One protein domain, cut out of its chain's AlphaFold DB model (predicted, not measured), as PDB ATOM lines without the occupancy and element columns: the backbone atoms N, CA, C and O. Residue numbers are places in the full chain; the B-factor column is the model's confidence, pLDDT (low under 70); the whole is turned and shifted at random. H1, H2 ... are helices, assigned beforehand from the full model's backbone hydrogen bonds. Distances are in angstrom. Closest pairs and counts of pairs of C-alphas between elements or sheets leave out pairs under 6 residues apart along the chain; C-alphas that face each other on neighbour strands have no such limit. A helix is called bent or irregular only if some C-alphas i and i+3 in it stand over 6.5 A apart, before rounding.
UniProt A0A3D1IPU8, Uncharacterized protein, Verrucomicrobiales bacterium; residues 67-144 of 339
ATOM      1  N   PHE A  67       1.428  19.754  -6.957       82.44
ATOM      2  CA  PHE A  67       1.018  20.217  -5.638       82.44
ATOM      3  C   PHE A  67       1.059  19.068  -4.639       82.44
ATOM      4  O   PHE A  67       0.413  18.035  -4.830       82.44
ATOM      5  N   THR A  68       1.803  19.268  -3.556       88.19
ATOM      6  CA  THR A  68       1.787  18.367  -2.406       88.19
ATOM      7  C   THR A  68       0.797  18.864  -1.361       88.19
ATOM      8  O   THR A  68       0.525  20.062  -1.245       88.19
ATOM      9  N   ARG A  69       0.315  17.942  -0.527       88.12
ATOM     10  CA  ARG A  69      -0.525  18.255   0.631       88.12
ATOM     11  C   ARG A  69       0.077  19.344   1.529       88.12
ATOM     12  O   ARG A  69      -0.647  20.212   2.008       88.12
ATOM     13  N   GLU A  70       1.391  19.319   1.752       86.62
ATOM     14  CA  GLU A  70       2.071  20.298   2.611       86.62
ATOM     15  C   GLU A  70       2.114  21.698   1.984       86.62
ATOM     16  O   GLU A  70       1.958  22.687   2.697       86.62
ATOM     17  N   MET A  71       2.245  21.800   0.657       82.38
ATOM     18  CA  MET A  71       2.156  23.088  -0.045       82.38
ATOM     19  C   MET A  71       0.763  23.704   0.105       82.38
ATOM     20  O   MET A  71       0.635  24.886   0.430       82.38
ATOM     21  N   VAL A  72      -0.280  22.889  -0.075       81.75
ATOM     22  CA  VAL A  72      -1.678  23.313   0.082       81.75
ATOM     23  C   VAL A  72      -1.955  23.733   1.526       81.75
ATOM     24  O   VAL A  72      -2.484  24.818   1.767       81.75
ATOM     25  N   LYS A  73      -1.497  22.937   2.499       86.25
ATOM     26  CA  LYS A  73      -1.598  23.243   3.929       86.25
ATOM     27  C   LYS A  73      -0.924  24.568   4.289       86.25
ATOM     28  O   LYS A  73      -1.551  25.403   4.933       86.25
ATOM     29  N   ALA A  74       0.325  24.779   3.873       83.00
ATOM     30  CA  ALA A  74       1.078  25.994   4.192       83.00
ATOM     31  C   ALA A  74       0.391  27.253   3.640       83.00
ATOM     32  O   ALA A  74       0.304  28.282   4.312       83.00
ATOM     33  N   ALA A  75      -0.152  27.163   2.430       78.44
ATOM     34  CA  ALA A  75      -0.892  28.256   1.827       78.44
ATOM     35  C   ALA A  75      -2.256  28.494   2.502       78.44
ATOM     36  O   ALA A  75      -2.621  29.648   2.715       78.44
ATOM     37  N   MET A  76      -2.968  27.443   2.926       80.44
ATOM     38  CA  MET A  76      -4.195  27.571   3.731       80.44
ATOM     39  C   MET A  76      -3.926  28.195   5.100       80.44
ATOM     40  O   MET A  76      -4.670  29.071   5.532       80.44
ATOM     41  N   GLU A  77      -2.841  27.811   5.772       83.94
ATOM     42  CA  GLU A  77      -2.428  28.441   7.028       83.94
ATOM     43  C   GLU A  77      -2.076  29.917   6.842       83.94
ATOM     44  O   GLU A  77      -2.440  30.749   7.676       83.94
ATOM     45  N   SER A  78      -1.416  30.259   5.735       81.12
ATOM     46  CA  SER A  78      -1.109  31.646   5.390       81.12
ATOM     47  C   SER A  78      -2.380  32.463   5.120       81.12
ATOM     48  O   SER A  78      -2.527  33.562   5.655       81.12
ATOM     49  N   ALA A  79      -3.351  31.897   4.394       75.06
ATOM     50  CA  ALA A  79      -4.659  32.510   4.160       75.06
ATOM     51  C   ALA A  79      -5.432  32.739   5.471       75.06
ATOM     52  O   ALA A  79      -5.892  33.846   5.743       75.06
ATOM     53  N   LEU A  80      -5.523  31.717   6.329       78.75
ATOM     54  CA  LEU A  80      -6.172  31.810   7.641       78.75
ATOM     55  C   LEU A  80      -5.517  32.869   8.534       78.75
ATOM     56  O   LEU A  80      -6.213  33.567   9.270       78.75
ATOM     57  N   LYS A  81      -4.191  33.017   8.453       83.06
ATOM     58  CA  LYS A  81      -3.455  34.067   9.161       83.06
ATOM     59  C   LYS A  81      -3.812  35.461   8.644       83.06
ATOM     60  O   LYS A  81      -3.974  36.357   9.454       83.06
ATOM     61  N   GLN A  82      -3.977  35.655   7.337       74.62
ATOM     62  CA  GLN A  82      -4.423  36.948   6.791       74.62
ATOM     63  C   GLN A  82      -5.862  37.296   7.204       74.62
ATOM     64  O   GLN A  82      -6.212  38.466   7.320       74.62
ATOM     65  N   LEU A  83      -6.692  36.285   7.465       71.44
ATOM     66  CA  LEU A  83      -8.060  36.464   7.950       71.44
ATOM     67  C   LEU A  83      -8.142  36.697   9.471       71.44
ATOM     68  O   LEU A  83      -9.233  36.997   9.962       71.44
ATOM     69  N   SER A  84      -7.027  36.599  10.217       82.38
ATOM     70  CA  SER A  84      -7.032  36.668  11.689       82.38
ATOM     71  C   SER A  84      -7.591  37.963  12.254       82.38
ATOM     72  O   SER A  84      -8.174  37.960  13.335       82.38
ATOM     73  N   ASP A  85      -7.439  39.050  11.507       74.94
ATOM     74  CA  ASP A  85      -7.837  40.385  11.948       74.94
ATOM     75  C   ASP A  85      -9.315  40.674  11.642       74.94
ATOM     76  O   ASP A  85      -9.886  41.635  12.152       74.94
ATOM     77  N   SER A  86      -9.952  39.834  10.817       62.31
ATOM     78  CA  SER A  86     -11.324  40.029  10.325       62.31
ATOM     79  C   SER A  86     -12.349  39.057  10.916       62.31
ATOM     80  O   SER A  86     -13.550  39.269  10.739       62.31
ATOM     81  N   PHE A  87     -11.913  37.996  11.599       62.38
ATOM     82  CA  PHE A  87     -12.795  36.948  12.118       62.38
ATOM     83  C   PHE A  87     -12.577  36.703  13.619       62.38
ATOM     84  O   PHE A  87     -11.444  36.791  14.099       62.38
ATOM     85  N   PRO A  88     -13.638  36.356  14.377       82.81
ATOM     86  CA  PRO A  88     -13.494  35.895  15.754       82.81
ATOM     87  C   PRO A  88     -12.550  34.690  15.846       82.81
ATOM     88  O   PRO A  88     -12.549  33.814  14.975       82.81
ATOM     89  N   LYS A  89     -11.761  34.624  16.925       84.06
ATOM     90  CA  LYS A  89     -10.752  33.571  17.126       84.06
ATOM     91  C   LYS A  89     -11.368  32.173  17.133       84.06
ATOM     92  O   LYS A  89     -10.745  31.234  16.649       84.06
ATOM     93  N   GLU A  90     -12.580  32.044  17.659       82.81
ATOM     94  CA  GLU A  90     -13.323  30.790  17.755       82.81
ATOM     95  C   GLU A  90     -13.760  30.291  16.368       82.81
ATOM     96  O   GLU A  90     -13.563  29.117  16.056       82.81
ATOM     97  N   GLU A  91     -14.263  31.186  15.507       76.38
ATOM     98  CA  GLU A  91     -14.645  30.847  14.126       76.38
ATOM     99  C   GLU A  91     -13.413  30.439  13.302       76.38
ATOM    100  O   GLU A  91     -13.456  29.457  12.564       76.38
ATOM    101  N   LEU A  92     -12.284  31.138  13.471       78.19
ATOM    102  CA  LEU A  92     -11.023  30.780  12.813       78.19
ATOM    103  C   LEU A  92     -10.452  29.452  13.300       78.19
ATOM    104  O   LEU A  92      -9.884  28.715  12.499       78.19
ATOM    105  N   ALA A  93     -10.577  29.144  14.592       85.75
ATOM    106  CA  ALA A  93     -10.138  27.868  15.139       85.75
ATOM    107  C   ALA A  93     -10.947  26.711  14.539       85.75
ATOM    108  O   ALA A  93     -10.362  25.725  14.097       85.75
ATOM    109  N   GLU A  94     -12.270  26.860  14.445       82.31
ATOM    110  CA  GLU A  94     -13.136  25.869  13.808       82.31
ATOM    111  C   GLU A  94     -12.828  25.716  12.310       82.31
ATOM    112  O   GLU A  94     -12.700  24.590  11.819       82.31
ATOM    113  N   LEU A  95     -12.648  26.833  11.591       77.50
ATOM    114  CA  LEU A  95     -12.257  26.820  10.180       77.50
ATOM    115  C   LEU A  95     -10.915  26.107  10.000       77.50
ATOM    116  O   LEU A  95     -10.779  25.264   9.121       77.50
ATOM    117  N   ARG A  96      -9.938  26.404  10.863       84.06
ATOM    118  CA  ARG A  96      -8.606  25.798  10.839       84.06
ATOM    119  C   ARG A  96      -8.663  24.293  11.066       84.06
ATOM    120  O   ARG A  96      -7.988  23.564  10.350       84.06
ATOM    121  N   THR A  97      -9.455  23.822  12.027       87.44
ATOM    122  CA  THR A  97      -9.606  22.383  12.282       87.44
ATOM    123  C   THR A  97     -10.222  21.669  11.086       87.44
ATOM    124  O   THR A  97      -9.690  20.648  10.674       87.44
ATOM    125  N   LYS A  98     -11.296  22.218  10.505       79.31
ATOM    126  CA  LYS A  98     -11.972  21.610   9.349       79.31
ATOM    127  C   LYS A  98     -11.088  21.619   8.103       79.31
ATOM    128  O   LYS A  98     -10.858  20.585   7.502       79.31
ATOM    129  N   MET A  99     -10.549  22.783   7.753       75.25
ATOM    130  CA  MET A  99      -9.823  22.985   6.500       75.25
ATOM    131  C   MET A  99      -8.421  22.360   6.489       75.25
ATOM    132  O   MET A  99      -7.872  22.118   5.420       75.25
ATOM    133  N   LEU A 100      -7.810  22.118   7.652       83.88
ATOM    134  CA  LEU A 100      -6.499  21.462   7.738       83.88
ATOM    135  C   LEU A 100      -6.606  19.956   8.031       83.88
ATOM    136  O   LEU A 100      -5.604  19.331   8.398       83.88
ATOM    137  N   GLU A 101      -7.795  19.368   7.864       87.25
ATOM    138  CA  GLU A 101      -7.977  17.922   7.926       87.25
ATOM    139  C   GLU A 101      -7.105  17.229   6.860       87.25
ATOM    140  O   GLU A 101      -7.103  17.622   5.691       87.25
ATOM    141  N   PRO A 102      -6.347  16.179   7.232       82.25
ATOM    142  CA  PRO A 102      -5.449  15.476   6.323       82.25
ATOM    143  C   PRO A 102      -6.054  15.033   4.994       82.25
ATOM    144  O   PRO A 102      -5.364  15.083   3.977       82.25
ATOM    145  N   VAL A 103      -7.306  14.574   5.036       81.94
ATOM    146  CA  VAL A 103      -8.027  14.025   3.886       81.94
ATOM    147  C   VAL A 103      -8.438  15.150   2.940       81.94
ATOM    148  O   VAL A 103      -8.092  15.091   1.765       81.94
ATOM    149  N   GLU A 104      -9.051  16.220   3.459       78.25
ATOM    150  CA  GLU A 104      -9.469  17.371   2.645       78.25
ATOM    151  C   GLU A 104      -8.271  18.058   1.968       78.25
ATOM    152  O   GLU A 104      -8.339  18.437   0.801       78.25
ATOM    153  N   LEU A 105      -7.133  18.161   2.667       80.56
ATOM    154  CA  LEU A 105      -5.907  18.725   2.094       80.56
ATOM    155  C   LEU A 105      -5.353  17.892   0.930       80.56
ATOM    156  O   LEU A 105      -4.746  18.452   0.016       80.56
ATOM    157  N   GLN A 106      -5.506  16.566   0.983       85.94
ATOM    158  CA  GLN A 106      -5.045  15.676  -0.080       85.94
ATOM    159  C   GLN A 106      -5.983  15.738  -1.288       85.94
ATOM    160  O   GLN A 106      -5.499  15.906  -2.402       85.94
ATOM    161  N   GLU A 107      -7.298  15.692  -1.066       82.50
ATOM    162  CA  GLU A 107      -8.303  15.835  -2.129       82.50
ATOM    163  C   GLU A 107      -8.142  17.166  -2.875       82.50
ATOM    164  O   GLU A 107      -8.142  17.196  -4.102       82.50
ATOM    165  N   LEU A 108      -7.905  18.258  -2.140       78.50
ATOM    166  CA  LEU A 108      -7.668  19.572  -2.732       78.50
ATOM    167  C   LEU A 108      -6.361  19.622  -3.540       78.50
ATOM    168  O   LEU A 108      -6.309  20.246  -4.599       78.50
ATOM    169  N   ALA A 109      -5.297  18.969  -3.062       84.25
ATOM    170  CA  ALA A 109      -4.049  18.860  -3.816       84.25
ATOM    171  C   ALA A 109      -4.245  18.059  -5.113       84.25
ATOM    172  O   ALA A 109      -3.733  18.454  -6.162       84.25
ATOM    173  N   ASP A 110      -5.002  16.964  -5.058       85.75
ATOM    174  CA  ASP A 110      -5.305  16.124  -6.216       85.75
ATOM    175  C   ASP A 110      -6.163  16.881  -7.245       85.75
ATOM    176  O   ASP A 110      -5.822  16.886  -8.427       85.75
ATOM    177  N   GLU A 111      -7.182  17.624  -6.801       79.19
ATOM    178  CA  GLU A 111      -8.020  18.475  -7.660       79.19
ATOM    179  C   GLU A 111      -7.209  19.599  -8.333       79.19
ATOM    180  O   GLU A 111      -7.371  19.882  -9.524       79.19
ATOM    181  N   LEU A 112      -6.300  20.252  -7.599       79.56
ATOM    182  CA  LEU A 112      -5.413  21.274  -8.168       79.56
ATOM    183  C   LEU A 112      -4.491  20.685  -9.242       79.56
ATOM    184  O   LEU A 112      -4.296  21.296 -10.293       79.56
ATOM    185  N   ASN A 113      -3.955  19.488  -8.998       83.19
ATOM    186  CA  ASN A 113      -3.130  18.772  -9.966       83.19
ATOM    187  C   ASN A 113      -3.930  18.350 -11.210       83.19
ATOM    188  O   ASN A 113      -3.419  18.475 -12.322       83.19
ATOM    189  N   GLU A 114      -5.172  17.891 -11.050       80.62
ATOM    190  CA  GLU A 114      -6.059  17.538 -12.168       80.62
ATOM    191  C   GLU A 114      -6.371  18.762 -13.039       80.62
ATOM    192  O   GLU A 114      -6.252  18.707 -14.261       80.62
ATOM    193  N   ASN A 115      -6.659  19.912 -12.425       70.44
ATOM    194  CA  ASN A 115      -6.934  21.147 -13.161       70.44
ATOM    195  C   ASN A 115      -5.720  21.691 -13.941       70.44
ATOM    196  O   ASN A 115      -5.911  22.337 -14.977       70.44
ATOM    197  N   ILE A 116      -4.489  21.426 -13.479       70.69
ATOM    198  CA  ILE A 116      -3.271  21.697 -14.262       70.69
ATOM    199  C   ILE A 116      -3.214  20.778 -15.482       70.69
ATOM    200  O   ILE A 116      -2.983  21.249 -16.593       70.69
ATOM    201  N   VAL A 117      -3.439  19.474 -15.289       77.75
ATOM    202  CA  VAL A 117      -3.402  18.486 -16.382       77.75
ATOM    203  C   VAL A 117      -4.457  18.800 -17.447       77.75
ATOM    204  O   VAL A 117      -4.171  18.704 -18.638       77.75
ATOM    205  N   ASP A 118      -5.639  19.246 -17.028       73.69
ATOM    206  CA  ASP A 118      -6.743  19.628 -17.912       73.69
ATOM    207  C   ASP A 118      -6.520  20.961 -18.654       73.69
ATOM    208  O   ASP A 118      -7.358  21.363 -19.464       73.69
ATOM    209  N   GLY A 119      -5.436  21.694 -18.362       67.31
ATOM    210  CA  GLY A 119      -5.172  23.016 -18.941       67.31
ATOM    211  C   GLY A 119      -6.204  24.078 -18.547       67.31
ATOM    212  O   GLY A 119      -6.266  25.146 -19.158       67.31
ATOM    213  N   LYS A 120      -7.019  23.807 -17.518       60.34
ATOM    214  CA  LYS A 120      -7.929  24.792 -16.905       60.34
ATOM    215  C   LYS A 120      -7.148  25.880 -16.170       60.34
ATOM    216  O   LYS A 120      -7.684  26.954 -15.900       60.34
ATOM    217  N   ILE A 121      -5.888  25.591 -15.856       60.81
ATOM    218  CA  ILE A 121      -4.927  26.485 -15.235       60.81
ATOM    219  C   ILE A 121      -3.712  26.582 -16.172       60.81
ATOM    220  O   ILE A 121      -3.084  25.569 -16.465       60.81
ATOM    221  N   ASP A 122      -3.409  27.788 -16.665       54.78
ATOM    222  CA  ASP A 122      -2.271  28.048 -17.563       54.78
ATOM    223  C   ASP A 122      -0.944  28.022 -16.785       54.78
ATOM    224  O   ASP A 122      -0.741  28.781 -15.831       54.78
ATOM    225  N   ASP A 123      -0.032  27.151 -17.211       55.25
ATOM    226  CA  ASP A 123       1.316  26.969 -16.674       55.25
ATOM    227  C   ASP A 123       2.262  28.131 -17.031       55.25
ATOM    228  O   ASP A 123       3.286  28.337 -16.374       55.25
ATOM    229  N   ARG A 124       1.908  28.961 -18.023       44.66
ATOM    230  CA  ARG A 124       2.752  30.054 -18.545       44.66
ATOM    231  C   ARG A 124       2.618  31.395 -17.820       44.66
ATOM    232  O   ARG A 124       3.227  32.380 -18.241       44.66
ATOM    233  N   GLY A 125       1.904  31.431 -16.695       42.19
ATOM    234  CA  GLY A 125       1.858  32.573 -15.769       42.19
ATOM    235  C   GLY A 125       2.157  32.223 -14.309       42.19
ATOM    236  O   GLY A 125       2.201  33.119 -13.469       42.19
ATOM    237  N   MET A 126       2.377  30.944 -13.994       48.06
ATOM    238  CA  MET A 126       2.577  30.470 -12.627       48.06
ATOM    239  C   MET A 126       3.855  29.646 -12.540       48.06
ATOM    240  O   MET A 126       3.879  28.459 -12.844       48.06
ATOM    241  N   LYS A 127       4.939  30.284 -12.091       39.84
ATOM    242  CA  LYS A 127       6.085  29.526 -11.581       39.84
ATOM    243  C   LYS A 127       5.588  28.703 -10.394       39.84
ATOM    244  O   LYS A 127       4.921  29.258  -9.529       39.84
ATOM    245  N   VAL A 128       5.896  27.411 -10.338       39.97
ATOM    246  CA  VAL A 128       5.468  26.534  -9.229       39.97
ATOM    247  C   VAL A 128       6.111  26.968  -7.901       39.97
ATOM    248  O   VAL A 128       5.497  26.923  -6.842       39.97
ATOM    249  N   ASP A 129       7.295  27.559  -7.988       40.56
ATOM    250  CA  ASP A 129       8.015  28.283  -6.942       40.56
ATOM    251  C   ASP A 129       7.369  29.638  -6.558       40.56
ATOM    252  O   ASP A 129       7.766  30.263  -5.574       40.56
ATOM    253  N   ALA A 130       6.338  30.081  -7.287       42.84
ATOM    254  CA  ALA A 130       5.561  31.292  -7.033       42.84
ATOM    255  C   ALA A 130       4.065  31.125  -7.369       42.84
ATOM    256  O   ALA A 130       3.442  32.054  -7.893       42.84
ATOM    257  N   ILE A 131       3.449  29.982  -7.029       51.03
ATOM    258  CA  ILE A 131       2.011  30.013  -6.734       51.03
ATOM    259  C   ILE A 131       1.897  30.953  -5.547       51.03
ATOM    260  O   ILE A 131       2.213  30.599  -4.409       51.03
ATOM    261  N   THR A 132       1.565  32.209  -5.834       56.12
ATOM    262  CA  THR A 132       1.440  33.209  -4.788       56.12
ATOM    263  C   THR A 132       0.413  32.670  -3.809       56.12
ATOM    264  O   THR A 132      -0.634  32.150  -4.203       56.12
ATOM    265  N   VAL A 133       0.717  32.778  -2.517       50.53
ATOM    266  CA  VAL A 133      -0.251  32.514  -1.446       50.53
ATOM    267  C   VAL A 133      -1.603  33.138  -1.804       50.53
ATOM    268  O   VAL A 133      -2.637  32.531  -1.572       50.53
ATOM    269  N   GLU A 134      -1.589  34.301  -2.456       52.28
ATOM    270  CA  GLU A 134      -2.751  35.007  -2.987       52.28
ATOM    271  C   GLU A 134      -3.570  34.216  -4.028       52.28
ATOM    272  O   GLU A 134      -4.795  34.187  -3.932       52.28
ATOM    273  N   ALA A 135      -2.945  33.553  -5.006       56.53
ATOM    274  CA  ALA A 135      -3.645  32.745  -6.008       56.53
ATOM    275  C   ALA A 135      -4.282  31.492  -5.392       56.53
ATOM    276  O   ALA A 135      -5.452  31.204  -5.657       56.53
ATOM    277  N   LEU A 136      -3.555  30.799  -4.505       57.62
ATOM    278  CA  LEU A 136      -4.126  29.659  -3.788       57.62
ATOM    279  C   LEU A 136      -5.234  30.112  -2.830       57.62
ATOM    280  O   LEU A 136      -6.289  29.493  -2.784       57.62
ATOM    281  N   THR A 137      -5.053  31.244  -2.143       57.16
ATOM    282  CA  THR A 137      -6.086  31.869  -1.299       57.16
ATOM    283  C   THR A 137      -7.336  32.187  -2.113       57.16
ATOM    284  O   THR A 137      -8.438  31.870  -1.677       57.16
ATOM    285  N   LYS A 138      -7.199  32.747  -3.323       56.31
ATOM    286  CA  LYS A 138      -8.334  33.013  -4.223       56.31
ATOM    287  C   LYS A 138      -9.042  31.721  -4.640       56.31
ATOM    288  O   LYS A 138     -10.268  31.677  -4.584       56.31
ATOM    289  N   ALA A 139      -8.302  30.669  -4.995       54.19
ATOM    290  CA  ALA A 139      -8.874  29.363  -5.335       54.19
ATOM    291  C   ALA A 139      -9.604  28.723  -4.137       54.19
ATOM    292  O   ALA A 139     -10.740  28.280  -4.268       54.19
ATOM    293  N   ILE A 140      -9.012  28.773  -2.943       58.78
ATOM    294  CA  ILE A 140      -9.597  28.260  -1.696       58.78
ATOM    295  C   ILE A 140     -10.856  29.050  -1.301       58.78
ATOM    296  O   ILE A 140     -11.855  28.463  -0.896       58.78
ATOM    297  N   VAL A 141     -10.863  30.375  -1.477       55.09
ATOM    298  CA  VAL A 141     -12.050  31.222  -1.257       55.09
ATOM    299  C   VAL A 141     -13.176  30.880  -2.241       55.09
ATOM    300  O   VAL A 141     -14.349  30.900  -1.864       55.09
ATOM    301  N   VAL A 142     -12.843  30.526  -3.487       51.84
ATOM    302  CA  VAL A 142     -13.813  30.027  -4.478       51.84
ATOM    303  C   VAL A 142     -14.353  28.644  -4.082       51.84
ATOM    304  O   VAL A 142     -15.546  28.387  -4.256       51.84
ATOM    305  N   LEU A 143     -13.512  27.802  -3.476       48.19
ATOM    306  CA  LEU A 143     -13.811  26.437  -3.030       48.19
ATOM    307  C   LEU A 143     -14.356  26.336  -1.593       48.19
ATOM    308  O   LEU A 143     -14.555  25.233  -1.092       48.19
ATOM    309  N   LEU A 144     -14.734  27.453  -0.954       58.22
ATOM    310  CA  LEU A 144     -15.454  27.473   0.328       58.22
ATOM    311  C   LEU A 144     -16.980  27.713   0.181       58.22
ATOM    312  O   LEU A 144     -17.503  28.705   0.701       58.22
TER     313      LEU A 144
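Overview. This is residues 67 to 144 of the 339 residues of an uncharacterized protein of Verrucomicrobiales bacterium (UniProt A0A3D1IPU8). H1 is the hub of a small helical body: H2 folds back beside its later part as a helical hairpin, while H3, the longest helix, meets its first residues about perpendicular, and H4 crosses it about perpendicular. H2 and H3 reach toward opposite ends of an elongated outline; at H2's end residues 85 to 91 stick out, and beyond H3 a long stretch, residues 118 to 132, loops back to H4. The printed part has 78 residues with four named helices, in the order H1, H2, H3, H4, and no named strand; the class is all helix. It is compact, with a radius of gyration of the C-alphas of 12.9 A and spans of 38 by 24 by 19 A.

Along the chain. H3, residues 102 to 117, is the longest helix, 23.0 A from first to last C-alpha; C-alpha 102 is at (-5.449, 15.476, 6.323). H1, residues 69 to 82, measures 20.1 A and begins with C-alpha 69 at (-0.525, 18.255, 0.631). H2, residues 89 to 99, measures 15.0 A. H4, residues 133 to 142, measures 14.1 A and ends with C-alpha 142 at (-13.813, 30.027, -4.478). No helix is bent or irregular.

Arrangement. H3 touches H1 with residues 105 to 109 alone, and H1 touches H3 with residues 69 to 73 alone; the closest C-alphas, those of Arg 69 and Gln 106, are 5.3 A apart, and the lines stand about perpendicular, at 76 degrees. H4 touches H1, the closest C-alphas being those of Ala 75 and Val 133, 5.4 A apart; they are about perpendicular, at 87 degrees. H1 touches H2 with residues 76 to 80 alone, the C-alphas of Leu 80 and Leu 92 coming closest at 7.2 A; this hairpin has a shallow tilt of 17 degrees, opposite ways. The packing of the helices is mostly crossed, but only just: of three pairs that touch, one is at a shallow tilt. H2 and H3 are close but not clearly touching, with the C-alphas of Met 99 and Leu 105 closest at 7.3 A, at a steep tilt of 62 degrees, the same way. H4 is apart from H2 and from H3. In H1, H2, H3 and H4 every O i to N i+4 pair is within hydrogen-bond range.

Size, cuts and confidence. The two C-alphas farthest apart are those of Glu 90 and Arg 124, 39.7 A. The printed part, residues 67 to 144, has no cut. The link H2 to H3 is tight, H1 to H2 is short, and H3 to H4 is long, with 15 residues. Residues 85 to 91, of which 89 to 91 belong to H2, stand free. The mean pLDDT of the printed part is 70.9; residues 86 to 87 and 119 to 144 are under 70, and the mean of H4 is 55.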